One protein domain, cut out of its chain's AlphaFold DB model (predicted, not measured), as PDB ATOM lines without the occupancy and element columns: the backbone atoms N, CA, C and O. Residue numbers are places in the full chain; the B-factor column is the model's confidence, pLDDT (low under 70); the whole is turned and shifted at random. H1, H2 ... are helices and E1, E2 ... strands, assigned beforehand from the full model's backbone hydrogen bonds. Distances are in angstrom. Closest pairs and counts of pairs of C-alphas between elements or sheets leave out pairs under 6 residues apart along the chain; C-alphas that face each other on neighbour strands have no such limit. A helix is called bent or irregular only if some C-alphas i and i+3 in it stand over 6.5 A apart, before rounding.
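This is residues 11 to 98 of the 100 residues of an uncharacterized protein of uncultured bacterium (UniProt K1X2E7). One strongly twisted sheet of five strands makes the body, with the long, bent strand E3 and its neighbour E4 near the middle and two short helices at the margins: H1 only grazes the sheet and H2 is off it. The long stretch of residues 16 to 30, with no named element, links edge strand E1 to H1, and on its way residues 23 to 24 pair with residues 45 to 46 of the other edge strand, E2. The printed part has 88 residues, with E1, H1, E2, E3, H2, E4 and E5 along it; the sheet is mixed, in the order E1, E5, E4, E3, E2. The class is mixed, helices and strands, with under half of the residues in named elements. The whole is compact, with a radius of gyration of the C-alphas of 12.7 A, and rounded, spanning 33 by 29 by 23 A.

E1 is residues 12 to 15, from C-alpha 12 at (43.859, -34.013, -12.881). H1 is residues 31 to 35, E2 41 to 46 (15.9 A) and E3 53 to 63 (24.5 A). H2 is residues 75 to 79, E4 82 to 87 (16.6 A) and E5 94 to 98 (13.5 A), ending at C-alpha 98 (29.910, -30.117, -14.638).

E1 is parallel to E5, with N 96 and O 14 at 2.8 A. E5 and E4 form an antiparallel hairpin, with N 95 and O 86 at 2.8 A. E4 and E3 are antiparallel, with N 62 and O 83 at 2.8 A; E3 bends by 82 degrees at residue 59. E3 and E2 form an antiparallel hairpin, with N 43 and O 56 at 2.8 A. Residues 23 to 24 pair antiparallel with residues 45 to 46 of E2. H1 only grazes the sheet, with residues 33 to 34; the closest C-alphas of H1 and E3, Tyr 34 and Phe 61, are 7.1 A apart. H2 is not on the sheet and is apart from H1. In H1 every O i to N i+4 pair is within hydrogen-bond range; in H2, 0 of 1, with 1 of 2 O i to N i+3 pairs. H2 is irregular, with C-alphas 76 and 79 at 7.1 A.

The farthest C-alphas, Gly 51 and Pro 68, are 35.4 A apart. The printed part has no cut. The links E1 to H1 and E3 to H2 are long. Mean pLDDT of the printed part is 84.3; residue 50, residues 65 to 70 and residues 72 to 73 are under 70.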
ATOM      1  N   GLN A  11      44.725 -38.051 -10.250       86.25
ATOM      2  CA  GLN A  11      45.111 -37.279 -11.421       86.25
ATOM      3  C   GLN A  11      44.249 -36.024 -11.550       86.25
ATOM      4  O   GLN A  11      43.233 -35.861 -10.871       86.25
ATOM      5  N   GLU A  12      44.673 -35.137 -12.440       88.62
ATOM      6  CA  GLU A  12      43.859 -34.013 -12.881       88.62
ATOM      7  C   GLU A  12      42.990 -34.426 -14.066       88.62
ATOM      8  O   GLU A  12      43.316 -35.364 -14.798       88.62
ATOM      9  N   TYR A  13      41.882 -33.716 -14.248       89.44
ATOM     10  CA  TYR A  13      40.942 -33.968 -15.332       89.44
ATOM     11  C   TYR A  13      40.706 -32.701 -16.123       89.44
ATOM     12  O   TYR A  13      40.564 -31.619 -15.553       89.44
ATOM     13  N   GLU A  14      40.625 -32.853 -17.436       91.25
ATOM     14  CA  GLU A  14      40.182 -31.782 -18.312       91.25
ATOM     15  C   GLU A  14      38.702 -31.467 -18.060       91.25
ATOM     16  O   GLU A  14      37.882 -32.381 -17.976       91.25
ATOM     17  N   LEU A  15      38.347 -30.187 -17.963       88.56
ATOM     18  CA  LEU A  15      36.950 -29.754 -17.913       88.56
ATOM     19  C   LEU A  15      36.392 -29.570 -19.327       88.56
ATOM     20  O   LEU A  15      36.874 -28.719 -20.074       88.56
ATOM     21  N   LYS A  16      35.333 -30.313 -19.663       88.75
ATOM     22  CA  LYS A  16      34.594 -30.147 -20.922       88.75
ATOM     23  C   LYS A  16      33.293 -29.384 -20.681       88.75
ATOM     24  O   LYS A  16      32.273 -29.964 -20.315       88.75
ATOM     25  N   GLU A  17      33.329 -28.077 -20.920       84.12
ATOM     26  CA  GLU A  17      32.157 -27.193 -20.797       84.12
ATOM     27  C   GLU A  17      31.154 -27.360 -21.952       84.12
ATOM     28  O   GLU A  17      29.998 -26.977 -21.810       84.12
ATOM     29  N   ASP A  18      31.552 -28.007 -23.054       86.88
ATOM     30  CA  ASP A  18      30.676 -28.303 -24.203       86.88
ATOM     31  C   ASP A  18      29.447 -29.149 -23.817       86.88
ATOM     32  O   ASP A  18      28.415 -29.120 -24.492       86.88
ATOM     33  N   PHE A  19      29.549 -29.888 -22.707       88.25
ATOM     34  CA  PHE A  19      28.488 -30.734 -22.161       88.25
ATOM     35  C   PHE A  19      27.681 -30.060 -21.042       88.25
ATOM     36  O   PHE A  19      26.890 -30.722 -20.367       88.25
ATOM     37  N   LEU A  20      27.848 -28.751 -20.826       86.12
ATOM     38  CA  LEU A  20      27.102 -28.028 -19.800       86.12
ATOM     39  C   LEU A  20      25.589 -28.125 -20.058       86.12
ATOM     40  O   LEU A  20      25.093 -27.761 -21.124       86.12
ATOM     41  N   GLY A  21      24.857 -28.624 -19.061       85.81
ATOM     42  CA  GLY A  21      23.405 -28.806 -19.130       85.81
ATOM     43  C   GLY A  21      22.943 -30.033 -19.922       85.81
ATOM     44  O   GLY A  21      21.740 -30.226 -20.066       85.81
ATOM     45  N   TRP A  22      23.856 -30.869 -20.425       91.31
ATOM     46  CA  TRP A  22      23.486 -32.158 -21.007       91.31
ATOM     47  C   TRP A  22      23.042 -33.115 -19.907       91.31
ATOM     48  O   TRP A  22      23.553 -33.061 -18.789       91.31
ATOM     49  N   VAL A  23      22.109 -34.007 -20.229       91.38
ATOM     50  CA  VAL A  23      21.507 -34.950 -19.276       91.38
ATOM     51  C   VAL A  23      21.530 -36.378 -19.823       91.38
ATOM     52  O   VAL A  23      21.616 -36.555 -21.040       91.38
ATOM     53  N   PRO A  24      21.455 -37.412 -18.974       91.31
ATOM     54  CA  PRO A  24      21.310 -38.792 -19.424       91.31
ATOM     55  C   PRO A  24      20.054 -38.975 -20.290       91.31
ATOM     56  O   PRO A  24      18.997 -38.409 -20.010       91.31
ATOM     57  N   LYS A  25      20.150 -39.773 -21.355       91.25
ATOM     58  CA  LYS A  25      19.031 -40.031 -22.266       91.25
ATOM     59  C   LYS A  25      17.872 -40.684 -21.515       91.25
ATOM     60  O   LYS A  25      18.033 -41.746 -20.928       91.25
ATOM     61  N   GLY A  26      16.693 -40.070 -21.606       86.38
ATOM     62  CA  GLY A  26      15.485 -40.536 -20.918       86.38
ATOM     63  C   GLY A  26      15.311 -39.975 -19.507       86.38
ATOM     64  O   GLY A  26      14.244 -40.161 -18.929       86.38
ATOM     65  N   GLU A  27      16.295 -39.235 -18.995       86.50
ATOM     66  CA  GLU A  27      16.243 -38.601 -17.682       86.50
ATOM     67  C   GLU A  27      16.020 -37.091 -17.791       86.50
ATOM     68  O   GLU A  27      16.317 -36.457 -18.806       86.50
ATOM     69  N   LYS A  28      15.471 -36.497 -16.725       84.31
ATOM     70  CA  LYS A  28      15.289 -35.038 -16.626       84.31
ATOM     71  C   LYS A  28      16.547 -34.322 -16.137       84.31
ATOM     72  O   LYS A  28      16.716 -33.141 -16.427       84.31
ATOM     73  N   ASP A  29      17.389 -35.027 -15.390       86.19
ATOM     74  CA  ASP A  29      18.629 -34.540 -14.798       86.19
ATOM     75  C   ASP A  29      19.546 -35.722 -14.420       86.19
ATOM     76  O   ASP A  29      19.271 -36.884 -14.726       86.19
ATOM     77  N   TRP A  30      20.662 -35.423 -13.754       86.44
ATOM     78  CA  TRP A  30      21.623 -36.421 -13.280       86.44
ATOM     79  C   TRP A  30      21.270 -37.047 -11.923       86.44
ATOM     80  O   TRP A  30      21.962 -37.974 -11.496       86.44
ATOM     81  N   GLN A  31      20.224 -36.578 -11.230       83.62
ATOM     82  CA  GLN A  31      19.914 -37.015  -9.865       83.62
ATOM     83  C   GLN A  31      19.563 -38.499  -9.814       83.62
ATOM     84  O   GLN A  31      20.008 -39.198  -8.907       83.62
ATOM     85  N   LEU A  32      18.801 -38.995 -10.791       81.75
ATOM     86  CA  LEU A  32      18.394 -40.400 -10.835       81.75
ATOM     87  C   LEU A  32      19.585 -41.333 -11.075       81.75
ATOM     88  O   LEU A  32      19.739 -42.319 -10.354       81.75
ATOM     89  N   VAL A  33      20.475 -40.988 -12.008       83.81
ATOM     90  CA  VAL A  33      21.690 -41.776 -12.283       83.81
ATOM     91  C   VAL A  33      22.637 -41.765 -11.082       83.81
ATOM     92  O   VAL A  33      23.202 -42.801 -10.730       83.81
ATOM     93  N   TYR A  34      22.760 -40.619 -10.406       82.69
ATOM     94  CA  TYR A  34      23.521 -40.504  -9.165       82.69
ATOM     95  C   TYR A  34      22.925 -41.363  -8.038       82.69
ATOM     96  O   TYR A  34      23.644 -42.116  -7.386       82.69
ATOM     97  N   ALA A  35      21.606 -41.297  -7.826       80.62
ATOM     98  CA  ALA A  35      20.908 -42.038  -6.774       80.62
ATOM     99  C   ALA A  35      20.950 -43.563  -6.972       80.62
ATOM    100  O   ALA A  35      20.902 -44.311  -5.997       80.62
ATOM    101  N   GLN A  36      21.057 -44.022  -8.218       81.06
ATOM    102  CA  GLN A  36      21.212 -45.438  -8.562       81.06
ATOM    103  C   GLN A  36      22.652 -45.953  -8.387       81.06
ATOM    104  O   GLN A  36      22.905 -47.131  -8.627       81.06
ATOM    105  N   ASP A  37      23.591 -45.089  -7.980       75.44
ATOM    106  CA  ASP A  37      25.025 -45.380  -7.862       75.44
ATOM    107  C   ASP A  37      25.616 -46.023  -9.129       75.44
ATOM    108  O   ASP A  37      26.492 -46.890  -9.073       75.44
ATOM    109  N   ILE A  38      25.127 -45.597 -10.300       77.56
ATOM    110  CA  ILE A  38      25.612 -46.103 -11.584       77.56
ATOM    111  C   ILE A  38      27.068 -45.672 -11.756       77.56
ATOM    112  O   ILE A  38      27.411 -44.488 -11.739       77.56
ATOM    113  N   ARG A  39      27.941 -46.663 -11.944       79.69
ATOM    114  CA  ARG A  39      29.376 -46.490 -12.181       79.69
ATOM    115  C   ARG A  39      29.833 -47.471 -13.247       79.69
ATOM    116  O   ARG A  39      29.254 -48.545 -13.398       79.69
ATOM    117  N   ARG A  40      30.909 -47.118 -13.948       83.88
ATOM    118  CA  ARG A  40      31.550 -47.939 -14.990       83.88
ATOM    119  C   ARG A  40      30.557 -48.459 -16.031       83.88
ATOM    120  O   ARG A  40      30.511 -49.651 -16.313       83.88
ATOM    121  N   THR A  41      29.718 -47.565 -16.539       90.38
ATOM    122  CA  THR A  41      28.642 -47.909 -17.473       90.38
ATOM    123  C   THR A  41      28.669 -46.957 -18.661       90.38
ATOM    124  O   THR A  41      28.938 -45.765 -18.506       90.38
ATOM    125  N   GLU A  42      28.397 -47.488 -19.848       93.56
ATOM    126  CA  GLU A  42      28.182 -46.682 -21.044       93.56
ATOM    127  C   GLU A  42      26.819 -45.983 -20.966       93.56
ATOM    128  O   GLU A  42      25.794 -46.610 -20.700       93.56
ATOM    129  N   LEU A  43      26.817 -44.670 -21.167       91.44
ATOM    130  CA  LEU A  43      25.652 -43.813 -21.037       91.44
ATOM    131  C   LEU A  43      25.541 -42.901 -22.257       91.44
ATOM    132  O   LEU A  43      26.494 -42.221 -22.642       91.44
ATOM    133  N   THR A  44      24.343 -42.823 -22.824       93.62
ATOM    134  CA  THR A  44      24.018 -41.790 -23.808       93.62
ATOM    135  C   THR A  44      23.589 -40.526 -23.076       93.62
ATOM    136  O   THR A  44      22.635 -40.561 -22.303       93.62
ATOM    137  N   ILE A  45      24.260 -39.408 -23.334       92.81
ATOM    138  CA  ILE A  45      23.862 -38.076 -22.880       92.81
ATOM    139  C   ILE A  45      23.259 -37.283 -24.038       92.81
ATOM    140  O   ILE A  45      23.654 -37.447 -25.195       92.81
ATOM    141  N   VAL A  46      22.303 -36.416 -23.728       93.12
ATOM    142  CA  VAL A  46      21.565 -35.613 -24.702       93.12
ATOM    143  C   VAL A  46      21.606 -34.139 -24.322       93.12
ATOM    144  O   VAL A  46      21.512 -33.784 -23.146       93.12
ATOM    145  N   ASN A  47      21.740 -33.274 -25.325       91.12
ATOM    146  CA  ASN A  47      21.607 -31.836 -25.155       91.12
ATOM    147  C   ASN A  47      20.118 -31.456 -25.181       91.12
ATOM    148  O   ASN A  47      19.512 -31.495 -26.263       91.12
ATOM    149  N   PRO A  48      19.525 -31.024 -24.054       81.88
ATOM    150  CA  PRO A  48      18.111 -30.660 -24.012       81.88
ATOM    151  C   PRO A  48      17.776 -29.439 -24.886       81.88
ATOM    152  O   PRO A  48      16.623 -29.268 -25.270       81.88
ATOM    153  N   ASN A  49      18.767 -28.612 -25.239       81.75
ATOM    154  CA  ASN A  49      18.579 -27.341 -25.944       81.75
ATOM    155  C   ASN A  49      18.871 -27.401 -27.453       81.75
ATOM    156  O   ASN A  49      18.692 -26.400 -28.142       81.75
ATOM    157  N   GLY A  50      19.363 -28.528 -27.981       69.38
ATOM    158  CA  GLY A  50      19.903 -28.562 -29.348       69.38
ATOM    159  C   GLY A  50      19.916 -29.917 -30.052       69.38
ATOM    160  O   GLY A  50      20.453 -30.003 -31.151       69.38
ATOM    161  N   GLY A  51      19.352 -30.971 -29.451       72.56
ATOM    162  CA  GLY A  51      19.138 -32.262 -30.124       72.56
ATOM    163  C   GLY A  51      20.399 -33.089 -30.410       72.56
ATOM    164  O   GLY A  51      20.329 -34.059 -31.159       72.56
ATOM    165  N   GLY A  52      21.549 -32.725 -29.835       87.88
ATOM    166  CA  GLY A  52      22.768 -33.528 -29.911       87.88
ATOM    167  C   GLY A  52      22.722 -34.708 -28.941       87.88
ATOM    168  O   GLY A  52      22.306 -34.540 -27.797       87.88
ATOM    169  N   GLU A  53      23.180 -35.879 -29.378       93.31
ATOM    170  CA  GLU A  53      23.404 -37.043 -28.515       93.31
ATOM    171  C   GLU A  53      24.883 -37.443 -28.565       93.31
ATOM    172  O   GLU A  53      25.529 -37.358 -29.613       93.31
ATOM    173  N   LYS A  54      25.432 -37.891 -27.437       93.19
ATOM    174  CA  LYS A  54      26.799 -38.414 -27.345       93.19
ATOM    175  C   LYS A  54      26.808 -39.612 -26.407       93.19
ATOM    176  O   LYS A  54      26.206 -39.571 -25.341       93.19
ATOM    177  N   ILE A  55      27.503 -40.667 -26.806       94.38
ATOM    178  CA  ILE A  55      27.761 -41.825 -25.952       94.38
ATOM    179  C   ILE A  55      29.081 -41.578 -25.225       94.38
ATOM    180  O   ILE A  55      30.069 -41.207 -25.863       94.38
ATOM    181  N   LEU A  56      29.070 -41.740 -23.904       94.12
ATOM    182  CA  LEU A  56      30.230 -41.618 -23.026       94.12
ATOM    183  C   LEU A  56      30.249 -42.775 -22.031       94.12
ATOM    184  O   LEU A  56      29.214 -43.324 -21.667       94.12
ATOM    185  N   PHE A  57      31.428 -43.105 -21.526       94.00
ATOM    186  CA  PHE A  57      31.591 -44.050 -20.436       94.00
ATOM    187  C   PHE A  57      31.675 -43.305 -19.104       94.00
ATOM    188  O   PHE A  57      32.605 -42.531 -18.870       94.00
ATOM    189  N   LEU A  58      30.703 -43.534 -18.222       92.69
ATOM    190  CA  LEU A  58      30.655 -42.952 -16.886       92.69
ATOM    191  C   LEU A  58      31.506 -43.783 -15.930       92.69
ATOM    192  O   LEU A  58      31.161 -44.919 -15.614       92.69
ATOM    193  N   HIS A  59      32.591 -43.210 -15.411       91.38
ATOM    194  CA  HIS A  59      33.413 -43.874 -14.397       91.38
ATOM    195  C   HIS A  59      32.839 -43.673 -13.000       91.38
ATOM    196  O   HIS A  59      32.702 -44.643 -12.251       91.38
ATOM    197  N   HIS A  60      32.551 -42.422 -12.634       87.94
ATOM    198  CA  HIS A  60      32.159 -42.058 -11.274       87.94
ATOM    199  C   HIS A  60      31.587 -40.632 -11.186       87.94
ATOM    200  O   HIS A  60      31.853 -39.805 -12.057       87.94
ATOM    201  N   PHE A  61      30.872 -40.331 -10.099       87.94
ATOM    202  CA  PHE A  61      30.384 -38.993  -9.753       87.94
ATOM    203  C   PHE A  61      31.174 -38.380  -8.599       87.94
ATOM    204  O   PHE A  61      31.693 -39.087  -7.741       87.94
ATOM    205  N   ILE A  62      31.238 -37.055  -8.563       82.88
ATOM    206  CA  ILE A  62      32.017 -36.274  -7.603       82.88
ATOM    207  C   ILE A  62      31.179 -35.075  -7.148       82.88
ATOM    208  O   ILE A  62      30.728 -34.301  -7.983       82.88
ATOM    209  N   ILE A  63      30.991 -34.881  -5.837       78.44
ATOM    210  CA  ILE A  63      30.309 -33.693  -5.281       78.44
ATOM    211  C   ILE A  63      31.338 -32.597  -4.997       78.44
ATOM    212  O   ILE A  63      32.331 -32.854  -4.321       78.44
ATOM    213  N   ARG A  64      31.097 -31.365  -5.457       72.06
ATOM    214  CA  ARG A  64      32.010 -30.221  -5.289       72.06
ATOM    215  C   ARG A  64      32.385 -29.962  -3.827       72.06
ATOM    216  O   ARG A  64      33.559 -29.737  -3.543       72.06
ATOM    217  N   ASP A  65      31.414 -30.030  -2.917       66.62
ATOM    218  CA  ASP A  65      31.611 -29.765  -1.482       66.62
ATOM    219  C   ASP A  65      32.514 -30.790  -0.783       66.62
ATOM    220  O   ASP A  65      32.997 -30.542   0.320       66.62
ATOM    221  N   ALA A  66      32.805 -31.924  -1.425       63.94
ATOM    222  CA  ALA A  66      33.721 -32.917  -0.881       63.94
ATOM    223  C   ALA A  66      35.212 -32.544  -1.056       63.94
ATOM    224  O   ALA A  66      36.067 -33.341  -0.664       63.94
ATOM    225  N   PHE A  67      35.560 -31.372  -1.627       63.00
ATOM    226  CA  PHE A  67      36.947 -31.076  -2.027       63.00
ATOM    227  C   PHE A  67      37.462 -29.652  -1.753       63.00
ATOM    228  O   PHE A  67      36.734 -28.668  -1.895       63.00
ATOM    229  N   PRO A  68      38.779 -29.511  -1.490       52.72
ATOM    230  CA  PRO A  68      39.443 -28.219  -1.430       52.72
ATOM    231  C   PRO A  68      39.752 -27.680  -2.848       52.72
ATOM    232  O   PRO A  68      40.847 -27.820  -3.376       52.72
ATOM    233  N   LEU A  69      38.756 -27.000  -3.428       64.06
ATOM    234  CA  LEU A  69      38.874 -25.596  -3.859       64.06
ATOM    235  C   LEU A  69      39.629 -25.165  -5.148       64.06
ATOM    236  O   LEU A  69      39.972 -23.991  -5.247       64.06
ATOM    237  N   SER A  70      39.770 -25.982  -6.204       67.38
ATOM    238  CA  SER A  70      40.229 -25.447  -7.517       67.38
ATOM    239  C   SER A  70      39.217 -24.513  -8.209       67.38
ATOM    240  O   SER A  70      39.616 -23.667  -8.997       67.38
ATOM    241  N   PHE A  71      37.920 -24.627  -7.893       70.75
ATOM    242  CA  PHE A  71      36.840 -23.922  -8.606       70.75
ATOM    243  C   PHE A  71      36.260 -22.691  -7.894       70.75
ATOM    244  O   PHE A  71      35.511 -21.938  -8.506       70.75
ATOM    245  N   PHE A  72      36.545 -22.446  -6.609       67.81
ATOM    246  CA  PHE A  72      35.823 -21.379  -5.885       67.81
ATOM    247  C   PHE A  72      36.221 -19.962  -6.301       67.81
ATOM    248  O   PHE A  72      35.481 -19.023  -6.015       67.81
ATOM    249  N   GLY A  73      37.370 -19.796  -6.956       69.69
ATOM    250  CA  GLY A  73      37.756 -18.514  -7.541       69.69
ATOM    251  C   GLY A  73      36.995 -18.184  -8.828       69.69
ATOM    252  O   GLY A  73      37.073 -17.052  -9.300       69.69
ATOM    253  N   GLU A  74      36.265 -19.142  -9.405       77.56
ATOM    254  CA  GLU A  74      35.644 -18.996 -10.718       77.56
ATOM    255  C   GLU A  74      34.154 -18.667 -10.599       77.56
ATOM    256  O   GLU A  74      33.353 -19.478 -10.135       77.56
ATOM    257  N   GLU A  75      33.747 -17.485 -11.078       78.12
ATOM    258  CA  GLU A  75      32.336 -17.072 -11.044       78.12
ATOM    259  C   GLU A  75      31.419 -18.046 -11.792       78.12
ATOM    260  O   GLU A  75      30.314 -18.330 -11.327       78.12
ATOM    261  N   ARG A  76      31.898 -18.611 -12.906       77.88
ATOM    262  CA  ARG A  76      31.167 -19.609 -13.702       77.88
ATOM    263  C   ARG A  76      30.893 -20.908 -12.948       77.88
ATOM    264  O   ARG A  76      29.886 -21.556 -13.206       77.88
ATOM    265  N   ALA A  77      31.750 -21.263 -11.993       76.19
ATOM    266  CA  ALA A  77      31.629 -22.498 -11.233       76.19
ATOM    267  C   ALA A  77      30.718 -22.350 -10.009       76.19
ATOM    268  O   ALA A  77      30.483 -23.336  -9.317       76.19
ATOM    269  N   ARG A  78      30.178 -21.148  -9.731       75.62
ATOM    270  CA  ARG A  78      29.309 -20.897  -8.565       75.62
ATOM    271  C   ARG A  78      28.128 -21.851  -8.496       75.62
ATOM    272  O   ARG A  78      27.805 -22.293  -7.396       75.62
ATOM    273  N   ASN A  79      27.544 -22.169  -9.646       75.94
ATOM    274  CA  ASN A  79      26.364 -23.016  -9.719       75.94
ATOM    275  C   ASN A  79      26.689 -24.502  -9.782       75.94
ATOM    276  O   ASN A  79      25.796 -25.258  -9.460       75.94
ATOM    277  N   TRP A  80      27.925 -24.897 -10.107       81.00
ATOM    278  CA  TRP A  80      28.303 -26.304 -10.234       81.00
ATOM    279  C   TRP A  80      28.340 -26.976  -8.872       81.00
ATOM    280  O   TRP A  80      29.164 -26.593  -8.044       81.00
ATOM    281  N   TRP A  81      27.494 -27.974  -8.637       77.88
ATOM    282  CA  TRP A  81      27.460 -28.717  -7.366       77.88
ATOM    283  C   TRP A  81      28.075 -30.109  -7.463       77.88
ATOM    284  O   TRP A  81      28.551 -30.651  -6.462       77.88
ATOM    285  N   SER A  82      28.108 -30.692  -8.656       84.94
ATOM    286  CA  SER A  82      28.671 -32.021  -8.878       84.94
ATOM    287  C   SER A  82      29.318 -32.145 -10.254       84.94
ATOM    288  O   SER A  82      29.123 -31.309 -11.131       84.94
ATOM    289  N   PHE A  83      30.135 -33.178 -10.432       87.81
ATOM    290  CA  PHE A  83      30.851 -33.480 -11.663       87.81
ATOM    291  C   PHE A  83      30.737 -34.974 -11.963       87.81
ATOM    292  O   PHE A  83      30.822 -35.798 -11.048       87.81
ATOM    293  N   ALA A  84      30.605 -35.340 -13.237       90.12
ATOM    294  CA  ALA A  84      30.823 -36.718 -13.671       90.12
ATOM    295  C   ALA A  84      32.240 -36.857 -14.232       90.12
ATOM    296  O   ALA A  84      32.640 -36.066 -15.084       90.12
ATOM    297  N   ILE A  85      32.977 -37.878 -13.787       91.38
ATOM    298  CA  ILE A  85      34.179 -38.351 -14.477       91.38
ATOM    299  C   ILE A  85      33.728 -39.301 -15.577       91.38
ATOM    300  O   ILE A  85      33.175 -40.372 -15.307       91.38
ATOM    301  N   VAL A  86      34.020 -38.919 -16.810       93.12
ATOM    302  CA  VAL A  86      33.608 -39.624 -18.018       93.12
ATOM    303  C   VAL A  86      34.784 -39.777 -18.982       93.12
ATOM    304  O   VAL A  86      35.818 -39.126 -18.838       93.12
ATOM    305  N   SER A  87      34.639 -40.652 -19.964       94.00
ATOM    306  CA  SER A  87      35.582 -40.825 -21.072       94.00
ATOM    307  C   SER A  87      34.821 -41.233 -22.334       94.00
ATOM    308  O   SER A  87      33.648 -41.590 -22.264       94.00
ATOM    309  N   GLU A  88      35.449 -41.174 -23.510       92.69
ATOM    310  CA  GLU A  88      34.772 -41.585 -24.756       92.69
ATOM    311  C   GLU A  88      34.468 -43.091 -24.811       92.69
ATOM    312  O   GLU A  88      33.519 -43.511 -25.462       92.69
ATOM    313  N   ASN A  89      35.268 -43.896 -24.117       91.62
ATOM    314  CA  ASN A  89      35.087 -45.330 -23.895       91.62
ATOM    315  C   ASN A  89      35.778 -45.719 -22.574       91.62
ATOM    316  O   ASN A  89      36.372 -44.863 -21.920       91.62
ATOM    317  N   GLU A  90      35.745 -46.991 -22.179       89.25
ATOM    318  CA  GLU A  90      36.298 -47.454 -20.895       89.25
ATOM    319  C   GLU A  90      37.800 -47.156 -20.692       89.25
ATOM    320  O   GLU A  90      38.224 -46.892 -19.564       89.25
ATOM    321  N   VAL A  91      38.599 -47.164 -21.766       89.00
ATOM    322  CA  VAL A  91      40.072 -47.061 -21.717       89.00
ATOM    323  C   VAL A  91      40.617 -45.683 -22.102       89.00
ATOM    324  O   VAL A  91      41.795 -45.410 -21.875       89.00
ATOM    325  N   SER A  92      39.782 -44.823 -22.683       91.56
ATOM    326  CA  SER A  92      40.155 -43.474 -23.106       91.56
ATOM    327  C   SER A  92      40.521 -42.569 -21.931       91.56
ATOM    328  O   SER A  92      40.172 -42.812 -20.771       91.56
ATOM    329  N   GLU A  93      41.188 -41.465 -22.265       90.56
ATOM    330  CA  GLU A  93      41.456 -40.391 -21.317       90.56
ATOM    331  C   GLU A  93      40.165 -39.887 -20.666       90.56
ATOM    332  O   GLU A  93      39.112 -39.745 -21.299       90.56
ATOM    333  N   LYS A  94      40.266 -39.647 -19.360       93.50
ATOM    334  CA  LYS A  94      39.150 -39.231 -18.521       93.50
ATOM    335  C   LYS A  94      39.089 -37.718 -18.466       93.50
ATOM    336  O   LYS A  94      40.101 -37.053 -18.250       93.50
ATOM    337  N   PHE A  95      37.884 -37.195 -18.553       92.50
ATOM    338  CA  PHE A  95      37.578 -35.786 -18.399       92.50
ATOM    339  C   PHE A  95      36.368 -35.622 -17.484       92.50
ATOM    340  O   PHE A  95      35.702 -36.593 -17.118       92.50
ATOM    341  N   ILE A  96      36.119 -34.388 -17.065       91.38
ATOM    342  CA  ILE A  96      35.018 -34.054 -16.170       91.38
ATOM    343  C   ILE A  96      34.008 -33.171 -16.883       91.38
ATOM    344  O   ILE A  96      34.369 -32.263 -17.638       91.38
ATOM    345  N   ILE A  97      32.737 -33.439 -16.614       90.75
ATOM    346  CA  ILE A  97      31.625 -32.594 -17.037       90.75
ATOM    347  C   ILE A  97      30.925 -32.032 -15.794       90.75
ATOM    348  O   ILE A  97      30.674 -32.792 -14.851       90.75
ATOM    349  N   PRO A  98      30.650 -30.718 -15.740       87.31
ATOM    350  CA  PRO A  98      29.910 -30.117 -14.638       87.31
ATOM    351  C   PRO A  98      28.428 -30.489 -14.724       87.31
ATOM    352  O   PRO A  98      27.811 -30.410 -15.787       87.31
TER     353      PRO A  98